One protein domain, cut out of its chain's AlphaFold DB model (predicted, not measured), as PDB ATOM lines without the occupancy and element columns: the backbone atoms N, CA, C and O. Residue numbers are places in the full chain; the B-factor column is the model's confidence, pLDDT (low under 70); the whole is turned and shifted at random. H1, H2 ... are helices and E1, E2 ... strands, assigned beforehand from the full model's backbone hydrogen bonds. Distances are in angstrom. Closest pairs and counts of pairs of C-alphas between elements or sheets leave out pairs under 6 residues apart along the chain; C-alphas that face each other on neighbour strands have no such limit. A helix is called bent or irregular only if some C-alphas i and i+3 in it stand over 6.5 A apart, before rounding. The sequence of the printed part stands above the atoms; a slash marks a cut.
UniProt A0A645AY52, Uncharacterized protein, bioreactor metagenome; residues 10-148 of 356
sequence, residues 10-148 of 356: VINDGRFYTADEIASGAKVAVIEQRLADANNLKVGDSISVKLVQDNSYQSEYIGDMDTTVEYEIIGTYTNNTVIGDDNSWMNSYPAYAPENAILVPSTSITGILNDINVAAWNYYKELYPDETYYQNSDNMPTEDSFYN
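This is residues 10 to 148 of the 356 residues of an uncharacterized protein of bioreactor metagenome (UniProt A0A645AY52). The domain is built of two parts set end to end: a small, strongly twisted sheet in which the long, bent strand E4 has E1, E2 and E3 beside it, and a long helix, H4, on which the short helices H3, H5 and H6 pack. H2 packs on the sheet, H1 stands away from the other helices, and the long stretch from E4 to H4 swings out as a loop whose residues 84 to 90 stick out. The printed part has 139 residues, with six named helices and four named strands, which follow along the chain as E1, H1, E2, H2, E3, H3, E4, H4, H5 and H6; the sheet is branched, E4 being antiparallel to E1 and to E3 and parallel to E2, and the class is mixed, helices and strands. The whole is loose, with a radius of gyration of the C-alphas of 18.1 A, and spans 54 by 41 by 26 A.

E4, residues 68 to 79, bends by 87 degrees at residue 74 and has three neighbours in staggered pairing. E3, residues 46 to 50, is antiparallel to it at 111 degrees and pairs with its residues 68 to 72; N 49 and O 69 are within hydrogen-bond range at 2.8 A. E1, residues 10 to 14, is antiparallel at 126 degrees and pairs with residues 75 to 78, with N 12 and O 76 at 2.8 A. E2, residues 28 to 32, is parallel at 43 degrees and pairs with residues 72 to 77, with N 29 and O 72 at 2.8 A. E1 and E3 lie on one side of E4, and E2 on the other side. The sheet is only just strongly twisted, its C-alphas lying up to 4.4 A off the best plane. H2, residues 33 to 39, is on the sheet at a height over the sheet of 8.1 A; its closest C-alphas to E4 are those of Gln 33 and Tyr 77, 5.5 A apart. H4, residues 110 to 127, is not on the sheet and is the hub, touching three helices. With its residues 116 to 123 alone it touches H3, residues 59 to 62, closest at the C-alphas of Ala 120 and Tyr 61, 5.5 A. With residues 121 to 125 alone it touches H5, residues 132 to 135, closest at Lys 125 and Tyr 134, C-alphas 4.9 A apart. With residues 110 to 114 alone it touches H6, residues 143 to 146, closest at Asn 114 and Glu 143, C-alphas 5.8 A apart. H1, residues 19 to 24, is not on the sheet and touches no helix. Every O i to N i+4 pair is within hydrogen-bond range in H1, H2 and H4; H3, H5 and H6 are too short for such a pair.

E1 begins at C-alpha 10, (-484.384, 310.517, -4.726), and is 11.2 A long; H1 measures 8.6 A. E2 is 13.7 A long, H2 9.9 A, E3 13.3 A and H3 5.3 A. E4 runs 24.8 A from C-alpha 68 at (-496.653, 310.085, -29.205). H4 is 25.4 A long, and H5 5.1 A. H6 ends at C-alpha 146, (-507.677, 302.683, -16.862); it is irregular, but only just, with C-alphas 143 and 146 6.52 A apart.

The two C-alphas farthest apart are those of Asp 13 and Asp 130, 55.0 A. The printed part has no cut. The link from E4 to H4, residues 80 to 109, is long; its residues 102 to 103 pair antiparallel with residues 30 to 31 of E2. Residues 84 to 90 and residues 127 to 132 stand free. The mean pLDDT of the printed part is 87.9, and residues 82 to 92, 95, 144 and 146 are under 70.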
ATOM      1  N   VAL A  10    -484.967 309.257  -5.206       94.06
ATOM      2  CA  VAL A  10    -484.384 310.517  -4.726       94.06
ATOM      3  C   VAL A  10    -484.344 311.521  -5.865       94.06
ATOM      4  O   VAL A  10    -483.679 311.280  -6.868       94.06
ATOM      5  N   ILE A  11    -485.032 312.656  -5.724       94.94
ATOM      6  CA  ILE A  11    -484.959 313.746  -6.709       94.94
ATOM      7  C   ILE A  11    -483.563 314.380  -6.644       94.94
ATOM      8  O   ILE A  11    -483.160 314.884  -5.594       94.94
ATOM      9  N   ASN A  12    -482.839 314.365  -7.762       92.56
ATOM     10  CA  ASN A  12    -481.488 314.918  -7.862       92.56
ATOM     11  C   ASN A  12    -481.511 316.389  -8.287       92.56
ATOM     12  O   ASN A  12    -480.787 317.209  -7.725       92.56
ATOM     13  N   ASP A  13    -482.333 316.708  -9.288       95.50
ATOM     14  CA  ASP A  13    -482.470 318.047  -9.857       95.50
ATOM     15  C   ASP A  13    -483.932 318.335 -10.221       95.50
ATOM     16  O   ASP A  13    -484.716 317.428 -10.511       95.50
ATOM     17  N   GLY A  14    -484.308 319.612 -10.204       95.94
ATOM     18  CA  GLY A  14    -485.673 320.061 -10.475       95.94
ATOM     19  C   GLY A  14    -486.669 319.729  -9.356       95.94
ATOM     20  O   GLY A  14    -486.416 319.989  -8.178       95.94
ATOM     21  N   ARG A  15    -487.857 319.238  -9.728       95.25
ATOM     22  CA  ARG A  15    -488.962 318.945  -8.800       95.25
ATOM     23  C   ARG A  15    -489.843 317.798  -9.287       95.25
ATOM     24  O   ARG A  15    -489.836 317.444 -10.461       95.25
ATOM     25  N   PHE A  16    -490.680 317.295  -8.385       95.38
ATOM     26  CA  PHE A  16    -491.791 316.416  -8.741       95.38
ATOM     27  C   PHE A  16    -493.008 317.215  -9.251       95.38
ATOM     28  O   PHE A  16    -493.131 318.419  -8.981       95.38
ATOM     29  N   TYR A  17    -493.904 316.562  -9.997       94.88
ATOM     30  CA  TYR A  17    -495.159 317.179 -10.432       94.88
ATOM     31  C   TYR A  17    -496.136 317.359  -9.259       94.88
ATOM     32  O   TYR A  17    -496.126 316.622  -8.273       94.88
ATOM     33  N   THR A  18    -496.972 318.386  -9.362       94.69
ATOM     34  CA  THR A  18    -497.923 318.830  -8.338       94.69
ATOM     35  C   THR A  18    -499.319 318.244  -8.550       94.69
ATOM     36  O   THR A  18    -499.648 317.759  -9.631       94.69
ATOM     37  N   ALA A  19    -500.179 318.337  -7.531       92.81
ATOM     38  CA  ALA A  19    -501.580 317.926  -7.648       92.81
ATOM     39  C   ALA A  19    -502.333 318.683  -8.760       92.81
ATOM     40  O   ALA A  19    -503.150 318.083  -9.451       92.81
ATOM     41  N   ASP A  20    -502.019 319.964  -8.979       95.56
ATOM     42  CA  ASP A  20    -502.625 320.769 -10.049       95.56
ATOM     43  C   ASP A  20    -502.184 320.294 -11.443       95.56
ATOM     44  O   ASP A  20    -502.978 320.269 -12.385       95.56
ATOM     45  N   GLU A  21    -500.926 319.872 -11.588       95.75
ATOM     46  CA  GLU A  21    -500.403 319.281 -12.827       95.75
ATOM     47  C   GLU A  21    -501.027 317.912 -13.113       95.75
ATOM     48  O   GLU A  21    -501.337 317.614 -14.264       95.75
ATOM     49  N   ILE A  22    -501.303 317.120 -12.072       92.69
ATOM     50  CA  ILE A  22    -502.095 315.894 -12.209       92.69
ATOM     51  C   ILE A  22    -503.525 316.241 -12.627       92.69
ATOM     52  O   ILE A  22    -504.007 315.736 -13.633       92.69
ATOM     53  N   ALA A  23    -504.208 317.145 -11.932       92.12
ATOM     54  CA  ALA A  23    -505.597 317.477 -12.246       92.12
ATOM     55  C   ALA A  23    -505.780 318.072 -13.658       92.12
ATOM     56  O   ALA A  23    -506.823 317.878 -14.278       92.12
ATOM     57  N   SER A  24    -504.776 318.785 -14.174       94.44
ATOM     58  CA  SER A  24    -504.812 319.397 -15.510       94.44
ATOM     59  C   SER A  24    -504.300 318.502 -16.643       94.44
ATOM     60  O   SER A  24    -504.386 318.908 -17.802       94.44
ATOM     61  N   GLY A  25    -503.770 317.309 -16.343       93.06
ATOM     62  CA  GLY A  25    -503.148 316.440 -17.349       93.06
ATOM     63  C   GLY A  25    -501.885 317.056 -17.955       93.06
ATOM     64  O   GLY A  25    -501.638 316.932 -19.157       93.06
ATOM     65  N   ALA A  26    -501.108 317.777 -17.143       96.94
ATOM     66  CA  ALA A  26    -499.913 318.468 -17.602       96.94
ATOM     67  C   ALA A  26    -498.903 317.482 -18.205       96.94
ATOM     68  O   ALA A  26    -498.596 316.436 -17.633       96.94
ATOM     69  N   LYS A  27    -498.343 317.846 -19.360       97.31
ATOM     70  CA  LYS A  27    -497.338 317.050 -20.072       97.31
ATOM     71  C   LYS A  27    -495.943 317.327 -19.519       97.31
ATOM     72  O   LYS A  27    -495.084 317.889 -20.194       97.31
ATOM     73  N   VAL A  28    -495.742 316.934 -18.267       97.81
ATOM     74  CA  VAL A  28    -494.465 317.028 -17.556       97.81
ATOM     75  C   VAL A  28    -493.960 315.641 -17.169       97.81
ATOM     76  O   VAL A  28    -494.758 314.749 -16.885       97.81
ATOM     77  N   ALA A  29    -492.643 315.457 -17.154       97.50
ATOM     78  CA  ALA A  29    -492.001 314.201 -16.789       97.50
ATOM     79  C   ALA A  29    -490.885 314.408 -15.763       97.50
ATOM     80  O   ALA A  29    -490.167 315.411 -15.779       97.50
ATOM     81  N   VAL A  30    -490.721 313.412 -14.898       97.19
ATOM     82  CA  VAL A  30    -489.554 313.244 -14.031       97.19
ATOM     83  C   VAL A  30    -488.858 311.961 -14.474       97.19
ATOM     84  O   VAL A  30    -489.475 310.896 -14.470       97.19
ATOM     85  N   ILE A  31    -487.606 312.065 -14.915       96.50
ATOM     86  CA  ILE A  31    -486.890 310.955 -15.566       96.50
ATOM     87  C   ILE A  31    -485.747 310.424 -14.707       96.50
ATOM     88  O   ILE A  31    -485.161 311.164 -13.916       96.50
ATOM     89  N   GLU A  32    -485.410 309.149 -14.873       95.31
ATOM     90  CA  GLU A  32    -484.279 308.561 -14.159       95.31
ATOM     91  C   GLU A  32    -482.940 309.168 -14.638       95.31
ATOM     92  O   GLU A  32    -482.758 309.499 -15.814       95.31
ATOM     93  N   GLN A  33    -482.008 309.377 -13.707       95.00
ATOM     94  CA  GLN A  33    -480.756 310.097 -13.949       95.00
ATOM     95  C   GLN A  33    -479.858 309.423 -14.992       95.00
ATOM     96  O   GLN A  33    -479.289 310.110 -15.834       95.00
ATOM     97  N   ARG A  34    -479.733 308.094 -14.974       93.88
ATOM     98  CA  ARG A  34    -478.956 307.323 -15.953       93.88
ATOM     99  C   ARG A  34    -479.582 307.429 -17.340       93.88
ATOM    100  O   ARG A  34    -478.838 307.549 -18.312       93.88
ATOM    101  N   LEU A  35    -480.915 307.454 -17.450       93.56
ATOM    102  CA  LEU A  35    -481.594 307.738 -18.721       93.56
ATOM    103  C   LEU A  35    -481.300 309.157 -19.206       93.56
ATOM    104  O   LEU A  35    -481.005 309.341 -20.391       93.56
ATOM    105  N   ALA A  36    -481.346 310.144 -18.310       95.19
ATOM    106  CA  ALA A  36    -481.018 311.527 -18.636       95.19
ATOM    107  C   ALA A  36    -479.572 311.650 -19.148       95.19
ATOM    108  O   ALA A  36    -479.341 312.166 -20.243       95.19
ATOM    109  N   ASP A  37    -478.613 311.083 -18.415       95.06
ATOM    110  CA  ASP A  37    -477.186 311.117 -18.736       95.06
ATOM    111  C   ASP A  37    -476.883 310.403 -20.063       95.06
ATOM    112  O   ASP A  37    -476.166 310.939 -20.912       95.06
ATOM    113  N   ALA A  38    -477.467 309.219 -20.286       94.69
ATOM    114  CA  ALA A  38    -477.269 308.444 -21.511       94.69
ATOM    115  C   ALA A  38    -477.773 309.175 -22.767       94.69
ATOM    116  O   ALA A  38    -477.219 308.994 -23.853       94.69
ATOM    117  N   ASN A  39    -478.801 310.016 -22.619       95.06
ATOM    118  CA  ASN A  39    -479.411 310.768 -23.715       95.06
ATOM    119  C   ASN A  39    -478.993 312.250 -23.751       95.06
ATOM    120  O   ASN A  39    -479.432 312.978 -24.639       95.06
ATOM    121  N   ASN A  40    -478.103 312.692 -22.852       96.69
ATOM    122  CA  ASN A  40    -477.709 314.096 -22.666       96.69
ATOM    123  C   ASN A  40    -478.900 315.044 -22.420       96.69
ATOM    124  O   ASN A  40    -478.899 316.179 -22.905       96.69
ATOM    125  N   LEU A  41    -479.908 314.570 -21.689       96.50
ATOM    126  CA  LEU A  41    -481.090 315.335 -21.303       96.50
ATOM    127  C   LEU A  41    -480.886 315.984 -19.931       96.50
ATOM    128  O   LEU A  41    -480.201 315.446 -19.062       96.50
ATOM    129  N   LYS A  42    -481.514 317.139 -19.723       96.50
ATOM    130  CA  LYS A  42    -481.513 317.879 -18.452       96.50
ATOM    131  C   LYS A  42    -482.887 318.484 -18.178       96.50
ATOM    132  O   LYS A  42    -483.752 318.528 -19.049       96.50
ATOM    133  N   VAL A  43    -483.067 318.993 -16.962       97.38
ATOM    134  CA  VAL A  43    -484.268 319.748 -16.591       97.38
ATOM    135  C   VAL A  43    -484.464 320.932 -17.548       97.38
ATOM    136  O   VAL A  43    -483.535 321.701 -17.807       97.38
ATOM    137  N   GLY A  44    -485.681 321.058 -18.074       96.50
ATOM    138  CA  GLY A  44    -486.088 322.030 -19.089       96.50
ATOM    139  C   GLY A  44    -485.986 321.536 -20.538       96.50
ATOM    140  O   GLY A  44    -486.487 322.220 -21.428       96.50
ATOM    141  N   ASP A  45    -485.368 320.379 -20.792       98.06
ATOM    142  CA  ASP A  45    -485.440 319.728 -22.103       98.06
ATOM    143  C   ASP A  45    -486.775 318.972 -22.263       98.06
ATOM    144  O   ASP A  45    -487.569 318.860 -21.325       98.06
ATOM    145  N   SER A  46    -487.030 318.431 -23.455       97.19
ATOM    146  CA  SER A  46    -488.229 317.639 -23.747       97.19
ATOM    147  C   SER A  46    -487.878 316.206 -24.131       97.19
ATOM    148  O   SER A  46    -486.862 315.953 -24.779       97.19
ATOM    149  N   ILE A  47    -488.742 315.265 -23.751       95.88
ATOM    150  CA  ILE A  47    -488.649 313.850 -24.110       95.88
ATOM    151  C   ILE A  47    -489.931 313.404 -24.810       95.88
ATOM    152  O   ILE A  47    -491.038 313.709 -24.369       95.88
ATOM    153  N   SER A  48    -489.789 312.675 -25.916       95.25
ATOM    154  CA  SER A  48    -490.919 312.093 -26.642       95.25
ATOM    155  C   SER A  48    -491.094 310.633 -26.248       95.25
ATOM    156  O   SER A  48    -490.179 309.826 -26.412       95.25
ATOM    157  N   VAL A  49    -492.282 310.289 -25.761       92.62
ATOM    158  CA  VAL A  49    -492.652 308.929 -25.368       92.62
ATOM    159  C   VAL A  49    -493.741 308.440 -26.306       92.62
ATOM    160  O   VAL A  49    -494.796 309.061 -26.426       92.62
ATOM    161  N   LYS A  50    -493.490 307.318 -26.977       91.19
ATOM    162  CA  LYS A  50    -494.475 306.668 -27.838       91.19
ATOM    163  C   LYS A  50    -495.143 305.543 -27.056       91.19
ATOM    164  O   LYS A  50    -494.476 304.576 -26.698       91.19
ATOM    165  N   LEU A  51    -496.438 305.690 -26.772       89.12
ATOM    166  CA  LEU A  51    -497.176 304.751 -25.916       89.12
ATOM    167  C   LEU A  51    -497.389 303.390 -26.586       89.12
ATOM    168  O   LEU A  51    -497.480 302.376 -25.900       89.12
ATOM    169  N   VAL A  52    -497.440 303.358 -27.921       87.62
ATOM    170  CA  VAL A  52    -497.555 302.122 -28.694       87.62
ATOM    171  C   VAL A  52    -496.358 301.957 -29.621       87.62
ATOM    172  O   VAL A  52    -496.099 302.788 -30.489       87.62
ATOM    173  N   GLN A  53    -495.630 300.852 -29.461       84.75
ATOM    174  CA  GLN A  53    -494.493 300.531 -30.318       84.75
ATOM    175  C   GLN A  53    -494.928 300.268 -31.769       84.75
ATOM    176  O   GLN A  53    -495.967 299.660 -32.029       84.75
ATOM    177  N   ASP A  54    -494.088 300.665 -32.726       81.75
ATOM    178  CA  ASP A  54    -494.278 300.298 -34.129       81.75
ATOM    179  C   ASP A  54    -494.293 298.777 -34.319       81.75
ATOM    180  O   ASP A  54    -493.446 298.062 -33.782       81.75
ATOM    181  N   ASN A  55    -495.230 298.291 -35.137       81.81
ATOM    182  CA  ASN A  55    -495.462 296.865 -35.392       81.81
ATOM    183  C   ASN A  55    -495.840 296.041 -34.143       81.81
ATOM    184  O   ASN A  55    -495.641 294.825 -34.131       81.81
ATOM    185  N   SER A  56    -496.380 296.667 -33.091       84.31
ATOM    186  CA  SER A  56    -497.002 295.928 -31.989       84.31
ATOM    187  C   SER A  56    -498.336 295.312 -32.426       84.31
ATOM    188  O   SER A  56    -498.916 295.711 -33.434       84.31
ATOM    189  N   TYR A  57    -498.889 294.385 -31.644       82.50
ATOM    190  CA  TYR A  57    -500.241 293.866 -31.895       82.50
ATOM    191  C   TYR A  57    -501.311 294.974 -31.885       82.50
ATOM    192  O   TYR A  57    -502.328 294.853 -32.557       82.50
ATOM    193  N   GLN A  58    -501.068 296.073 -31.159       83.88
ATOM    194  CA  GLN A  58    -501.985 297.212 -31.125       83.88
ATOM    195  C   GLN A  58    -502.026 297.972 -32.457       83.88
ATOM    196  O   GLN A  58    -503.040 298.586 -32.781       83.88
ATOM    197  N   SER A  59    -500.956 297.891 -33.260       83.31
ATOM    198  CA  SER A  59    -500.895 298.533 -34.581       83.31
ATOM    199  C   SER A  59    -501.999 298.073 -35.544       83.31
ATOM    200  O   SER A  59    -502.368 298.821 -36.444       83.31
ATOM    201  N   GLU A  60    -502.571 296.884 -35.323       83.88
ATOM    202  CA  GLU A  60    -503.643 296.322 -36.149       83.88
ATOM    203  C   GLU A  60    -504.961 297.103 -36.036       83.88
ATOM    204  O   GLU A  60    -505.694 297.210 -37.019       83.88
ATOM    205  N   TYR A  61    -505.245 297.692 -34.869       87.06
ATOM    206  CA  TYR A  61    -506.509 298.390 -34.614       87.06
ATOM    207  C   TYR A  61    -506.374 299.899 -34.405       87.06
ATOM    208  O   TYR A  61    -507.356 300.614 -34.582       87.06
ATOM    209  N   ILE A  62    -505.188 300.419 -34.071       87.81
ATOM    210  CA  ILE A  62    -504.990 301.874 -33.916       87.81
ATOM    211  C   ILE A  62    -504.777 302.604 -35.253       87.81
ATOM    212  O   ILE A  62    -504.955 303.820 -35.315       87.81
ATOM    213  N   GLY A  63    -504.397 301.894 -36.322       84.19
ATOM    214  CA  GLY A  63    -504.128 302.493 -37.635       84.19
ATOM    215  C   GLY A  63    -503.082 303.618 -37.576       84.19
ATOM    216  O   GLY A  63    -501.989 303.421 -37.055       84.19
ATOM    217  N   ASP A  64    -503.436 304.800 -38.094       84.75
ATOM    218  CA  ASP A  64    -502.570 305.995 -38.152       84.75
ATOM    219  C   ASP A  64    -502.659 306.893 -36.894       84.75
ATOM    220  O   ASP A  64    -502.259 308.059 -36.928       84.75
ATOM    221  N   MET A  65    -503.229 306.400 -35.790       88.44
ATOM    222  CA  MET A  65    -503.343 307.161 -34.543       88.44
ATOM    223  C   MET A  65    -501.959 307.557 -34.007       88.44
ATOM    224  O   MET A  65    -501.109 306.701 -33.751       88.44
ATOM    225  N   ASP A  66    -501.741 308.857 -33.791       90.25
ATOM    226  CA  ASP A  66    -500.527 309.339 -33.135       90.25
ATOM    227  C   ASP A  66    -500.610 309.079 -31.629       90.25
ATOM    228  O   ASP A  66    -501.411 309.675 -30.911       90.25
ATOM    229  N   THR A  67    -499.771 308.159 -31.161       92.00
ATOM    230  CA  THR A  67    -499.661 307.764 -29.750       92.00
ATOM    231  C   THR A  67    -498.425 308.367 -29.082       92.00
ATOM    232  O   THR A  67    -497.985 307.905 -28.025       92.00
ATOM    233  N   THR A  68    -497.833 309.388 -29.709       93.62
ATOM    234  CA  THR A  68    -496.653 310.085 -29.205       93.62
ATOM    235  C   THR A  68    -497.064 311.213 -28.269       93.62
ATOM    236  O   THR A  68    -497.885 312.066 -28.606       93.62
ATOM    237  N   VAL A  69    -496.444 311.261 -27.094       95.12
ATOM    238  CA  VAL A  69    -496.593 312.361 -26.145       95.12
ATOM    239  C   VAL A  69    -495.232 312.982 -25.895       95.12
ATOM    240  O   VAL A  69    -494.275 312.305 -25.531       95.12
ATOM    241  N   GLU A  70    -495.150 314.288 -26.112       96.94
ATOM    242  CA  GLU A  70    -493.986 315.089 -25.759       96.94
ATOM    243  C   GLU A  70    -494.161 315.637 -24.342       96.94
ATOM    244  O   GLU A  70    -495.190 316.244 -24.035       96.94
ATOM    245  N   TYR A  71    -493.159 315.406 -23.498       97.94
ATOM    246  CA  TYR A  71    -493.117 315.827 -22.104       97.94
ATOM    247  C   TYR A  71    -491.980 316.813 -21.867       97.94
ATOM    248  O   TYR A  71    -490.856 316.574 -22.304       97.94
ATOM    249  N   GLU A  72    -492.245 317.881 -21.118       98.19
ATOM    250  CA  GLU A  72    -491.193 318.723 -20.542       98.19
ATOM    251  C   GLU A  72    -490.582 318.029 -19.318       98.19
ATOM    252  O   GLU A  72    -491.298 317.595 -18.412       98.19
ATOM    253  N   ILE A  73    -489.257 317.934 -19.270       98.19
ATOM    254  CA  ILE A  73    -488.535 317.346 -18.145       98.19
ATOM    255  C   ILE A  73    -488.452 318.386 -17.029       98.19
ATOM    256  O   ILE A  73    -487.711 319.362 -17.125       98.19
ATOM    257  N   ILE A  74    -489.183 318.160 -15.940       98.00
ATOM    258  CA  ILE A  74    -489.232 319.073 -14.785       98.00
ATOM    259  C   ILE A  74    -488.357 318.613 -13.614       98.00
ATOM    260  O   ILE A  74    -488.177 319.359 -12.648       98.00
ATOM    261  N   GLY A  75    -487.802 317.404 -13.698       97.38
ATOM    262  CA  GLY A  75    -486.888 316.866 -12.703       97.38
ATOM    263  C   GLY A  75    -486.186 315.593 -13.155       97.38
ATOM    264  O   GLY A  75    -486.637 314.906 -14.076       97.38
ATOM    265  N   THR A  76    -485.090 315.275 -12.474       97.06
ATOM    266  CA  THR A  76    -484.411 313.982 -12.578       97.06
ATOM    267  C   THR A  76    -484.355 313.305 -11.217       97.06
ATOM    268  O   THR A  76    -484.280 313.973 -10.182       97.06
ATOM    269  N   TYR A  77    -484.399 311.976 -11.199       95.88
ATOM    270  CA  TYR A  77    -484.347 311.203  -9.960       95.88
ATOM    271  C   TYR A  77    -483.422 309.994 -10.066       95.88
ATOM    272  O   TYR A  77    -483.169 309.478 -11.149       95.88
ATOM    273  N   THR A  78    -482.903 309.547  -8.928       93.81
ATOM    274  CA  THR A  78    -482.174 308.285  -8.806       93.81
ATOM    275  C   THR A  78    -483.132 307.224  -8.295       93.81
ATOM    276  O   THR A  78    -483.789 307.438  -7.276       93.81
ATOM    277  N   ASN A  79    -483.190 306.093  -8.993       89.12
ATOM    278  CA  ASN A  79    -483.908 304.909  -8.547       89.12
ATOM    279  C   ASN A  79    -482.928 303.946  -7.849       89.12
ATOM    280  O   ASN A  79    -482.051 303.381  -8.505       89.12
ATOM    281  N   ASN A  80    -483.073 303.781  -6.531       84.88
ATOM    282  CA  ASN A  80    -482.234 302.919  -5.693       84.88
ATOM    283  C   ASN A  80    -482.782 301.490  -5.545       84.88
ATOM    284  O   ASN A  80    -482.256 300.734  -4.728       84.88
ATOM    285  N   THR A  81    -483.827 301.109  -6.289       79.88
ATOM    286  CA  THR A  81    -484.363 299.746  -6.248       79.88
ATOM    287  C   THR A  81    -483.262 298.742  -6.587       79.88
ATOM    288  O   THR A  81    -482.665 298.779  -7.666       79.88
ATOM    289  N   VAL A  82    -483.004 297.833  -5.651       67.06
ATOM    290  CA  VAL A  82    -482.091 296.709  -5.843       67.06
ATOM    291  C   VAL A  82    -482.890 295.581  -6.482       67.06
ATOM    292  O   VAL A  82    -483.820 295.058  -5.876       67.06
ATOM    293  N   ILE A  83    -482.544 295.212  -7.713       66.19
ATOM    294  CA  ILE A  83    -483.103 294.014  -8.341       66.19
ATOM    295  C   ILE A  83    -482.349 292.817  -7.757       66.19
ATOM    296  O   ILE A  83    -481.119 292.776  -7.835       66.19
ATOM    297  N   GLY A  84    -483.069 291.873  -7.149       59.44
ATOM    298  CA  GLY A  84    -482.483 290.623  -6.670       59.44
ATOM    299  C   GLY A  84    -481.806 289.836  -7.799       59.44
ATOM    300  O   GLY A  84    -482.149 289.986  -8.970       59.44
ATOM    301  N   ASP A  85    -480.865 288.961  -7.441       56.03
ATOM    302  CA  ASP A  85    -480.090 288.120  -8.378       56.03
ATOM    303  C   ASP A  85    -480.939 287.013  -9.051       56.03
ATOM    304  O   ASP A  85    -480.420 286.118  -9.728       56.03
ATOM    305  N   ASP A  86    -482.260 287.054  -8.871       60.78
ATOM    306  CA  ASP A  86    -483.185 286.116  -9.478       60.78
ATOM    307  C   ASP A  86    -483.222 286.311 -10.995       60.78
ATOM    308  O   ASP A  86    -483.525 287.383 -11.530       60.78
ATOM    309  N   ASN A  87    -482.943 285.217 -11.707       52.72
ATOM    310  CA  ASN A  87    -482.975 285.123 -13.167       52.72
ATOM    311  C   ASN A  87    -484.415 285.104 -13.706       52.72
ATOM    312  O   ASN A  87    -484.771 284.270 -14.545       52.72
ATOM    313  N   SER A  88    -485.264 286.019 -13.240       65.12
ATOM    314  CA  SER A  88    -486.533 286.275 -13.900       65.12
ATOM    315  C   SER A  88    -486.244 286.870 -15.274       65.12
ATOM    316  O   SER A  88    -485.524 287.862 -15.411       65.12
ATOM    317  N   TRP A  89    -486.826 286.282 -16.319       66.19
ATOM    318  CA  TRP A  89    -486.765 286.831 -17.677       66.19
ATOM    319  C   TRP A  89    -487.263 288.288 -17.728       66.19
ATOM    320  O   TRP A  89    -486.856 289.049 -18.607       66.19
ATOM    321  N   MET A  90    -488.096 288.680 -16.759       59.53
ATOM    322  CA  MET A  90    -488.629 290.027 -16.595       59.53
ATOM    323  C   MET A  90    -487.535 291.038 -16.221       59.53
ATOM    324  O   MET A  90    -487.490 292.113 -16.813       59.53
ATOM    325  N   ASN A  91    -486.572 290.649 -15.374       63.31
ATOM    326  CA  ASN A  91    -485.416 291.479 -14.992       63.31
ATOM    327  C   ASN A  91    -484.482 291.765 -16.179       63.31
ATOM    328  O   ASN A  91    -483.717 292.725 -16.166       63.31
ATOM    329  N   SER A  92    -484.544 290.938 -17.227       66.06
ATOM    330  CA  SER A  92    -483.759 291.117 -18.452       66.06
ATOM    331  C   SER A  92    -484.456 291.989 -19.503       66.06
ATOM    332  O   SER A  92    -483.853 292.300 -20.532       66.06
ATOM    333  N   TYR A  93    -485.723 292.360 -19.298       72.25
ATOM    334  CA  TYR A  93    -486.477 293.128 -20.280       72.25
ATOM    335  C   TYR A  93    -486.304 294.637 -20.028       72.25
ATOM    336  O   TYR A  93    -486.626 295.109 -18.939       72.25
ATOM    337  N   PRO A  94    -485.844 295.429 -21.020       74.81
ATOM    338  CA  PRO A  94    -485.496 296.836 -20.810       74.81
ATOM    339  C   PRO A  94    -486.609 297.711 -20.224       74.81
ATOM    340  O   PRO A  94    -486.301 298.692 -19.557       74.81
ATOM    341  N   ALA A  95    -487.884 297.373 -20.451       69.88
ATOM    342  CA  ALA A  95    -489.010 298.134 -19.905       69.88
ATOM    343  C   ALA A  95    -489.168 297.996 -18.378       69.88
ATOM    344  O   ALA A  95    -489.800 298.850 -17.769       69.88
ATOM    345  N   TYR A  96    -488.589 296.957 -17.770       71.75
ATOM    346  CA  TYR A  96    -488.586 296.751 -16.316       71.75
ATOM    347  C   TYR A  96    -487.260 297.151 -15.663       71.75
ATOM    348  O   TYR A  96    -487.099 297.008 -14.455       71.75
ATOM    349  N   ALA A  97    -486.305 297.667 -16.442       80.69
ATOM    350  CA  ALA A  97    -485.061 298.178 -15.894       80.69
ATOM    351  C   ALA A  97    -485.341 299.484 -15.116       80.69
ATOM    352  O   ALA A  97    -485.896 300.417 -15.707       80.69
ATOM    353  N   PRO A  98    -484.942 299.594 -13.833       82.06
ATOM    354  CA  PRO A  98    -485.146 300.782 -13.005       82.06
ATOM    355  C   PRO A  98    -484.644 302.075 -13.655       82.06
ATOM    356  O   PRO A  98    -485.263 303.123 -13.492       82.06
ATOM    357  N   GLU A  99    -483.551 301.993 -14.420       85.50
ATOM    358  CA  GLU A  99    -482.977 303.087 -15.212       85.50
ATOM    359  C   GLU A  99    -483.863 303.602 -16.350       85.50
ATOM    360  O   GLU A  99    -483.648 304.716 -16.802       85.50
ATOM    361  N   ASN A 100    -484.838 302.835 -16.840       87.25
ATOM    362  CA  ASN A 100    -485.673 303.235 -17.979       87.25
ATOM    363  C   ASN A 100    -487.040 303.795 -17.560       87.25
ATOM    364  O   ASN A 100    -487.907 304.017 -18.406       87.25
ATOM    365  N   ALA A 101    -487.242 304.027 -16.263       88.50
ATOM    366  CA  ALA A 101    -488.497 304.530 -15.734       88.50
ATOM    367  C   ALA A 101    -488.671 306.041 -15.990       88.50
ATOM    368  O   ALA A 101    -487.766 306.859 -15.794       88.50
ATOM    369  N   ILE A 102    -489.877 306.409 -16.426       92.62
ATOM    370  CA  ILE A 102    -490.309 307.790 -16.655       92.62
ATOM    371  C   ILE A 102    -491.586 308.002 -15.848       92.62
ATOM    372  O   ILE A 102    -492.584 307.315 -16.061       92.62
ATOM    373  N   LEU A 103    -491.566 308.968 -14.933       94.06
ATOM    374  CA  LEU A 103    -492.707 309.291 -14.086       94.06
ATOM    375  C   LEU A 103    -493.474 310.462 -14.698       94.06
ATOM    376  O   LEU A 103    -492.939 311.564 -14.827       94.06
ATOM    377  N   VAL A 104    -494.741 310.234 -15.039       94.56
ATOM    378  CA  VAL A 104    -495.652 311.244 -15.598       94.56
ATOM    379  C   VAL A 104    -496.969 311.263 -14.823       94.56
ATOM    380  O   VAL A 104    -497.325 310.249 -14.214       94.56
ATOM    381  N   PRO A 105    -497.716 312.378 -14.832       93.50
ATOM    382  CA  PRO A 105    -499.097 312.370 -14.371       93.50
ATOM    383  C   PRO A 105    -499.928 311.353 -15.164       93.50
ATOM    384  O   PRO A 105    -499.983 311.419 -16.384       93.50
ATOM    385  N   SER A 106    -500.615 310.423 -14.502       88.38
ATOM    386  CA  SER A 106    -501.428 309.405 -15.196       88.38
ATOM    387  C   SER A 106    -502.517 310.014 -16.094       88.38
ATOM    388  O   SER A 106    -502.819 309.506 -17.172       88.38
ATOM    389  N   THR A 107    -503.041 311.167 -15.687       90.94
ATOM    390  CA  THR A 107    -504.010 311.981 -16.424       90.94
ATOM    391  C   THR A 107    -503.479 312.550 -17.741       90.94
ATOM    392  O   THR A 107    -504.278 312.876 -18.617       90.94
ATOM    393  N   SER A 108    -502.156 312.660 -17.936       92.88
ATOM    394  CA  SER A 108    -501.579 313.176 -19.188       92.88
ATOM    395  C   SER A 108    -501.705 312.192 -20.356       92.88
ATOM    396  O   SER A 108    -501.559 312.597 -21.510       92.88
ATOM    397  N   ILE A 109    -501.975 310.912 -20.068       91.12
ATOM    398  CA  ILE A 109    -502.131 309.843 -21.066       91.12
ATOM    399  C   ILE A 109    -503.550 309.276 -21.150       91.12
ATOM    400  O   ILE A 109    -503.842 308.579 -22.120       91.12
ATOM    401  N   THR A 110    -504.444 309.586 -20.202       89.38
ATOM    402  CA  THR A 110    -505.802 309.011 -20.125       89.38
ATOM    403  C   THR A 110    -506.575 309.125 -21.436       89.38
ATOM    404  O   THR A 110    -507.135 308.134 -21.891       89.38
ATOM    405  N   GLY A 111    -506.556 310.295 -22.085       88.56
ATOM    406  CA  GLY A 111    -507.270 310.493 -23.350       88.56
ATOM    407  C   GLY A 111    -506.757 309.589 -24.476       88.56
ATOM    408  O   GLY A 111    -507.545 308.942 -25.158       88.56
ATOM    409  N   ILE A 112    -505.433 309.466 -24.624       89.88
ATOM    410  CA  ILE A 112    -504.831 308.613 -25.661       89.88
ATOM    411  C   ILE A 112    -505.088 307.135 -25.353       89.88
ATOM    412  O   ILE A 112    -505.415 306.368 -26.255       89.88
ATOM    413  N   LEU A 113    -504.985 306.725 -24.084       89.56
ATOM    414  CA  LEU A 113    -505.327 305.361 -23.675       89.56
ATOM    415  C   LEU A 113    -506.800 305.046 -23.949       89.56
ATOM    416  O   LEU A 113    -507.101 303.955 -24.436       89.56
ATOM    417  N   ASN A 114    -507.703 305.995 -23.702       89.88
ATOM    418  CA  ASN A 114    -509.112 305.856 -24.042       89.88
ATOM    419  C   ASN A 114    -509.311 305.641 -25.541       89.88
ATOM    420  O   ASN A 114    -509.940 304.663 -25.939       89.88
ATOM    421  N   ASP A 115    -508.711 306.489 -26.372       90.44
ATOM    422  CA  ASP A 115    -508.829 306.394 -27.825       90.44
ATOM    423  C   ASP A 115    -508.290 305.057 -28.360       90.44
ATOM    424  O   ASP A 115    -508.953 304.405 -29.174       90.44
ATOM    425  N   ILE A 116    -507.139 304.595 -27.855       90.38
ATOM    426  CA  ILE A 116    -506.557 303.286 -28.198       90.38
ATOM    427  C   ILE A 116    -507.533 302.151 -27.860       90.38
ATOM    428  O   ILE A 116    -507.748 301.250 -28.672       90.38
ATOM    429  N   ASN A 117    -508.140 302.181 -26.673       89.44
ATOM    430  CA  ASN A 117    -509.048 301.124 -26.228       89.44
ATOM    431  C   ASN A 117    -510.397 301.163 -26.950       89.44
ATOM    432  O   ASN A 117    -510.957 300.112 -27.253       89.44
ATOM    433  N   VAL A 118    -510.904 302.348 -27.293       91.44
ATOM    434  CA  VAL A 118    -512.090 302.490 -28.145       91.44
ATOM    435  C   VAL A 118    -511.808 301.960 -29.554       91.44
ATOM    436  O   VAL A 118    -512.660 301.290 -30.141       91.44
ATOM    437  N   ALA A 119    -510.611 302.201 -30.098       91.81
ATOM    438  CA  ALA A 119    -510.193 301.623 -31.372       91.81
ATOM    439  C   ALA A 119    -510.135 300.086 -31.301       91.81
ATOM    440  O   ALA A 119    -510.721 299.412 -32.152       91.81
ATOM    441  N   ALA A 120    -509.533 299.535 -30.241       91.12
ATOM    442  CA  ALA A 120    -509.512 298.094 -29.979       91.12
ATOM    443  C   ALA A 120    -510.930 297.509 -29.864       91.12
ATOM    444  O   ALA A 120    -511.243 296.494 -30.481       91.12
ATOM    445  N   TRP A 121    -511.814 298.175 -29.116       91.81
ATOM    446  CA  TRP A 121    -513.211 297.782 -28.955       91.81
ATOM    447  C   TRP A 121    -513.945 297.709 -30.296       91.81
ATOM    448  O   TRP A 121    -514.590 296.704 -30.593       91.81
ATOM    449  N   ASN A 122    -513.826 298.748 -31.125       92.25
ATOM    450  CA  ASN A 122    -514.461 298.785 -32.442       92.25
ATOM    451  C   ASN A 122    -513.931 297.679 -33.361       92.25
ATOM    452  O   ASN A 122    -514.721 297.026 -34.043       92.25
ATOM    453  N   TYR A 123    -512.621 297.433 -33.330       92.50
ATOM    454  CA  TYR A 123    -511.990 296.351 -34.077       92.50
ATOM    455  C   TYR A 123    -512.527 294.975 -33.660       92.50
ATOM    456  O   TYR A 123    -512.998 294.205 -34.498       92.50
ATOM    457  N   TYR A 124    -512.541 294.674 -32.359       92.00
ATOM    458  CA  TYR A 124    -513.027 293.384 -31.868       92.00
ATOM    459  C   TYR A 124    -514.537 293.203 -32.036       92.00
ATOM    460  O   TYR A 124    -514.995 292.089 -32.285       92.00
ATOM    461  N   LYS A 125    -515.312 294.290 -31.981       93.25
ATOM    462  CA  LYS A 125    -516.743 294.278 -32.293       93.25
ATOM    463  C   LYS A 125    -517.032 293.863 -33.734       93.25
ATOM    464  O   LYS A 125    -518.032 293.185 -33.971       93.25
ATOM    465  N   GLU A 126    -516.189 294.271 -34.679       92.88
ATOM    466  CA  GLU A 126    -516.289 293.851 -36.080       92.88
ATOM    467  C   GLU A 126    -515.794 292.414 -36.279       92.88
ATOM    468  O   GLU A 126    -516.437 291.634 -36.982       92.88
ATOM    469  N   LEU A 127    -514.687 292.045 -35.627       93.44
ATOM    470  CA  LEU A 127    -514.080 290.717 -35.743       93.44
ATOM    471  C   LEU A 127    -514.960 289.603 -35.150       93.44
ATOM    472  O   LEU A 127    -514.970 288.484 -35.667       93.44
ATOM    473  N   TYR A 128    -515.710 289.909 -34.088       93.81
ATOM    474  CA  TYR A 128    -516.533 288.955 -33.344       93.81
ATOM    475  C   TYR A 128    -518.012 289.386 -33.285       93.81
ATOM    476  O   TYR A 128    -518.521 289.754 -32.221       93.81
ATOM    477  N   PRO A 129    -518.747 289.324 -34.412       92.06
ATOM    478  CA  PRO A 129    -520.131 289.800 -34.484       92.06
ATOM    479  C   PRO A 129    -521.106 288.983 -33.621       92.06
ATOM    480  O   PRO A 129    -522.125 289.514 -33.181       92.06
ATOM    481  N   ASP A 130    -520.790 287.712 -33.359       94.19
ATOM    482  CA  ASP A 130    -521.632 286.798 -32.577       94.19
ATOM    483  C   ASP A 130    -521.336 286.841 -31.061       94.19
ATOM    484  O   ASP A 130    -522.105 286.305 -30.259       94.19
ATOM    485  N   GLU A 131    -520.243 287.490 -30.643       93.00
ATOM    486  CA  GLU A 131    -519.854 287.579 -29.233       93.00
ATOM    487  C   GLU A 131    -520.657 288.662 -28.511       93.00
ATOM    488  O   GLU A 131    -520.489 289.861 -28.739       93.00
ATOM    489  N   THR A 132    -521.516 288.246 -27.576       90.88
ATOM    490  CA  THR A 132    -522.421 289.161 -26.851       90.88
ATOM    491  C   THR A 132    -521.660 290.235 -26.069       90.88
ATOM    492  O   THR A 132    -522.166 291.345 -25.907       90.88
ATOM    493  N   TYR A 133    -520.429 289.936 -25.634       89.56
ATOM    494  CA  TYR A 133    -519.572 290.879 -24.920       89.56
ATOM    495  C   TYR A 133    -519.340 292.168 -25.717       89.56
ATOM    496  O   TYR A 133    -519.619 293.237 -25.185       89.56
ATOM    497  N   TYR A 134    -518.918 292.070 -26.985       89.69
ATOM    498  CA  TYR A 134    -518.589 293.225 -27.838       89.69
ATOM    499  C   TYR A 134    -519.813 293.925 -28.447       89.69
ATOM    500  O   TYR A 134    -519.713 295.031 -28.986       89.69
ATOM    501  N   GLN A 135    -520.990 293.296 -28.370       90.44
ATOM    502  CA  GLN A 135    -522.245 293.897 -28.830       90.44
ATOM    503  C   GLN A 135    -522.966 294.684 -27.731       90.44
ATOM    504  O   GLN A 135    -523.831 295.507 -28.041       90.44
ATOM    505  N   ASN A 136    -522.606 294.474 -26.463       90.56
ATOM    506  CA  ASN A 136    -523.142 295.246 -25.355       90.56
ATOM    507  C   ASN A 136    -522.413 296.595 -25.231       90.56
ATOM    508  O   ASN A 136    -521.227 296.634 -24.920       90.56
ATOM    509  N   SER A 137    -523.126 297.705 -25.441       87.19
ATOM    510  CA  SER A 137    -522.571 299.057 -25.288       87.19
ATOM    511  C   SER A 137    -522.102 299.364 -23.869       87.19
ATOM    512  O   SER A 137    -521.224 300.202 -23.706       87.19
ATOM    513  N   ASP A 138    -522.653 298.681 -22.865       86.94
ATOM    514  CA  ASP A 138    -522.294 298.895 -21.460       86.94
ATOM    515  C   ASP A 138    -520.877 298.389 -21.141       86.94
ATOM    516  O   ASP A 138    -520.280 298.808 -20.157       86.94
ATOM    517  N   ASN A 139    -520.322 297.517 -21.991       86.06
ATOM    518  CA  ASN A 139    -518.964 296.984 -21.860       86.06
ATOM    519  C   ASN A 139    -517.917 297.832 -22.609       86.06
ATOM    520  O   ASN A 139    -516.737 297.477 -22.625       86.06
ATOM    521  N   MET A 140    -518.336 298.912 -23.277       86.44
ATOM    522  CA  MET A 140    -517.415 299.783 -24.000       86.44
ATOM    523  C   MET A 140    -516.456 300.466 -23.005       86.44
ATOM    524  O   MET A 140    -516.929 301.000 -21.999       86.44
ATOM    525  N   PRO A 141    -515.135 300.488 -23.274       85.44
ATOM    526  CA  PRO A 141    -514.169 301.154 -22.405       85.44
ATOM    527  C   PRO A 141    -514.514 302.630 -22.179       85.44
ATOM    528  O   PRO A 141    -514.957 303.322 -23.098       85.44
ATOM    529  N   THR A 142    -514.282 303.102 -20.956       83.69
ATOM    530  CA  THR A 142    -514.481 304.500 -20.545       83.69
ATOM    531  C   THR A 142    -513.196 305.064 -19.945       83.69
ATOM    532  O   THR A 142    -512.292 304.301 -19.612       83.69
ATOM    533  N   GLU A 143    -513.121 306.385 -19.748       75.81
ATOM    534  CA  GLU A 143    -511.971 307.047 -19.105       75.81
ATOM    535  C   GLU A 143    -511.618 306.481 -17.720       75.81
ATOM    536  O   GLU A 143    -510.446 306.456 -17.345       75.81
ATOM    537  N   ASP A 144    -512.600 305.965 -16.984       69.62
ATOM    538  CA  ASP A 144    -512.383 305.404 -15.649       69.62
ATOM    539  C   ASP A 144    -511.864 303.954 -15.684       69.62
ATOM    540  O   ASP A 144    -511.399 303.433 -14.673       69.62
ATOM    541  N   SER A 145    -511.882 303.296 -16.850       70.38
ATOM    542  CA  SER A 145    -511.466 301.896 -17.017       70.38
ATOM    543  C   SER A 145    -509.944 301.680 -16.952       70.38
ATOM    544  O   SER A 145    -509.491 300.548 -17.102       70.38
ATOM    545  N   PHE A 146    -509.145 302.738 -16.762       66.50
ATOM    546  CA  PHE A 146    -507.677 302.683 -16.862       66.50
ATOM    547  C   PHE A 146    -506.946 302.612 -15.519       66.50
ATOM    548  O   PHE A 146    -505.753 302.310 -15.488       66.50
ATOM    549  N   TYR A 147    -507.636 302.878 -14.413       70.69
ATOM    550  CA  TYR A 147    -507.036 302.852 -13.083       70.69
ATOM    551  C   TYR A 147    -507.315 301.506 -12.414       70.69
ATOM    552  O   TYR A 147    -508.362 301.306 -11.809       70.69
ATOM    553  N   ASN A 148    -506.366 300.576 -12.537       70.31
ATOM    554  CA  ASN A 148    -506.520 299.214 -12.009       70.31
ATOM    555  C   ASN A 148    -506.143 299.089 -10.527       70.31
ATOM    556  O   ASN A 148    -506.583 298.162  -9.853       70.31
TER     557      ASN A 148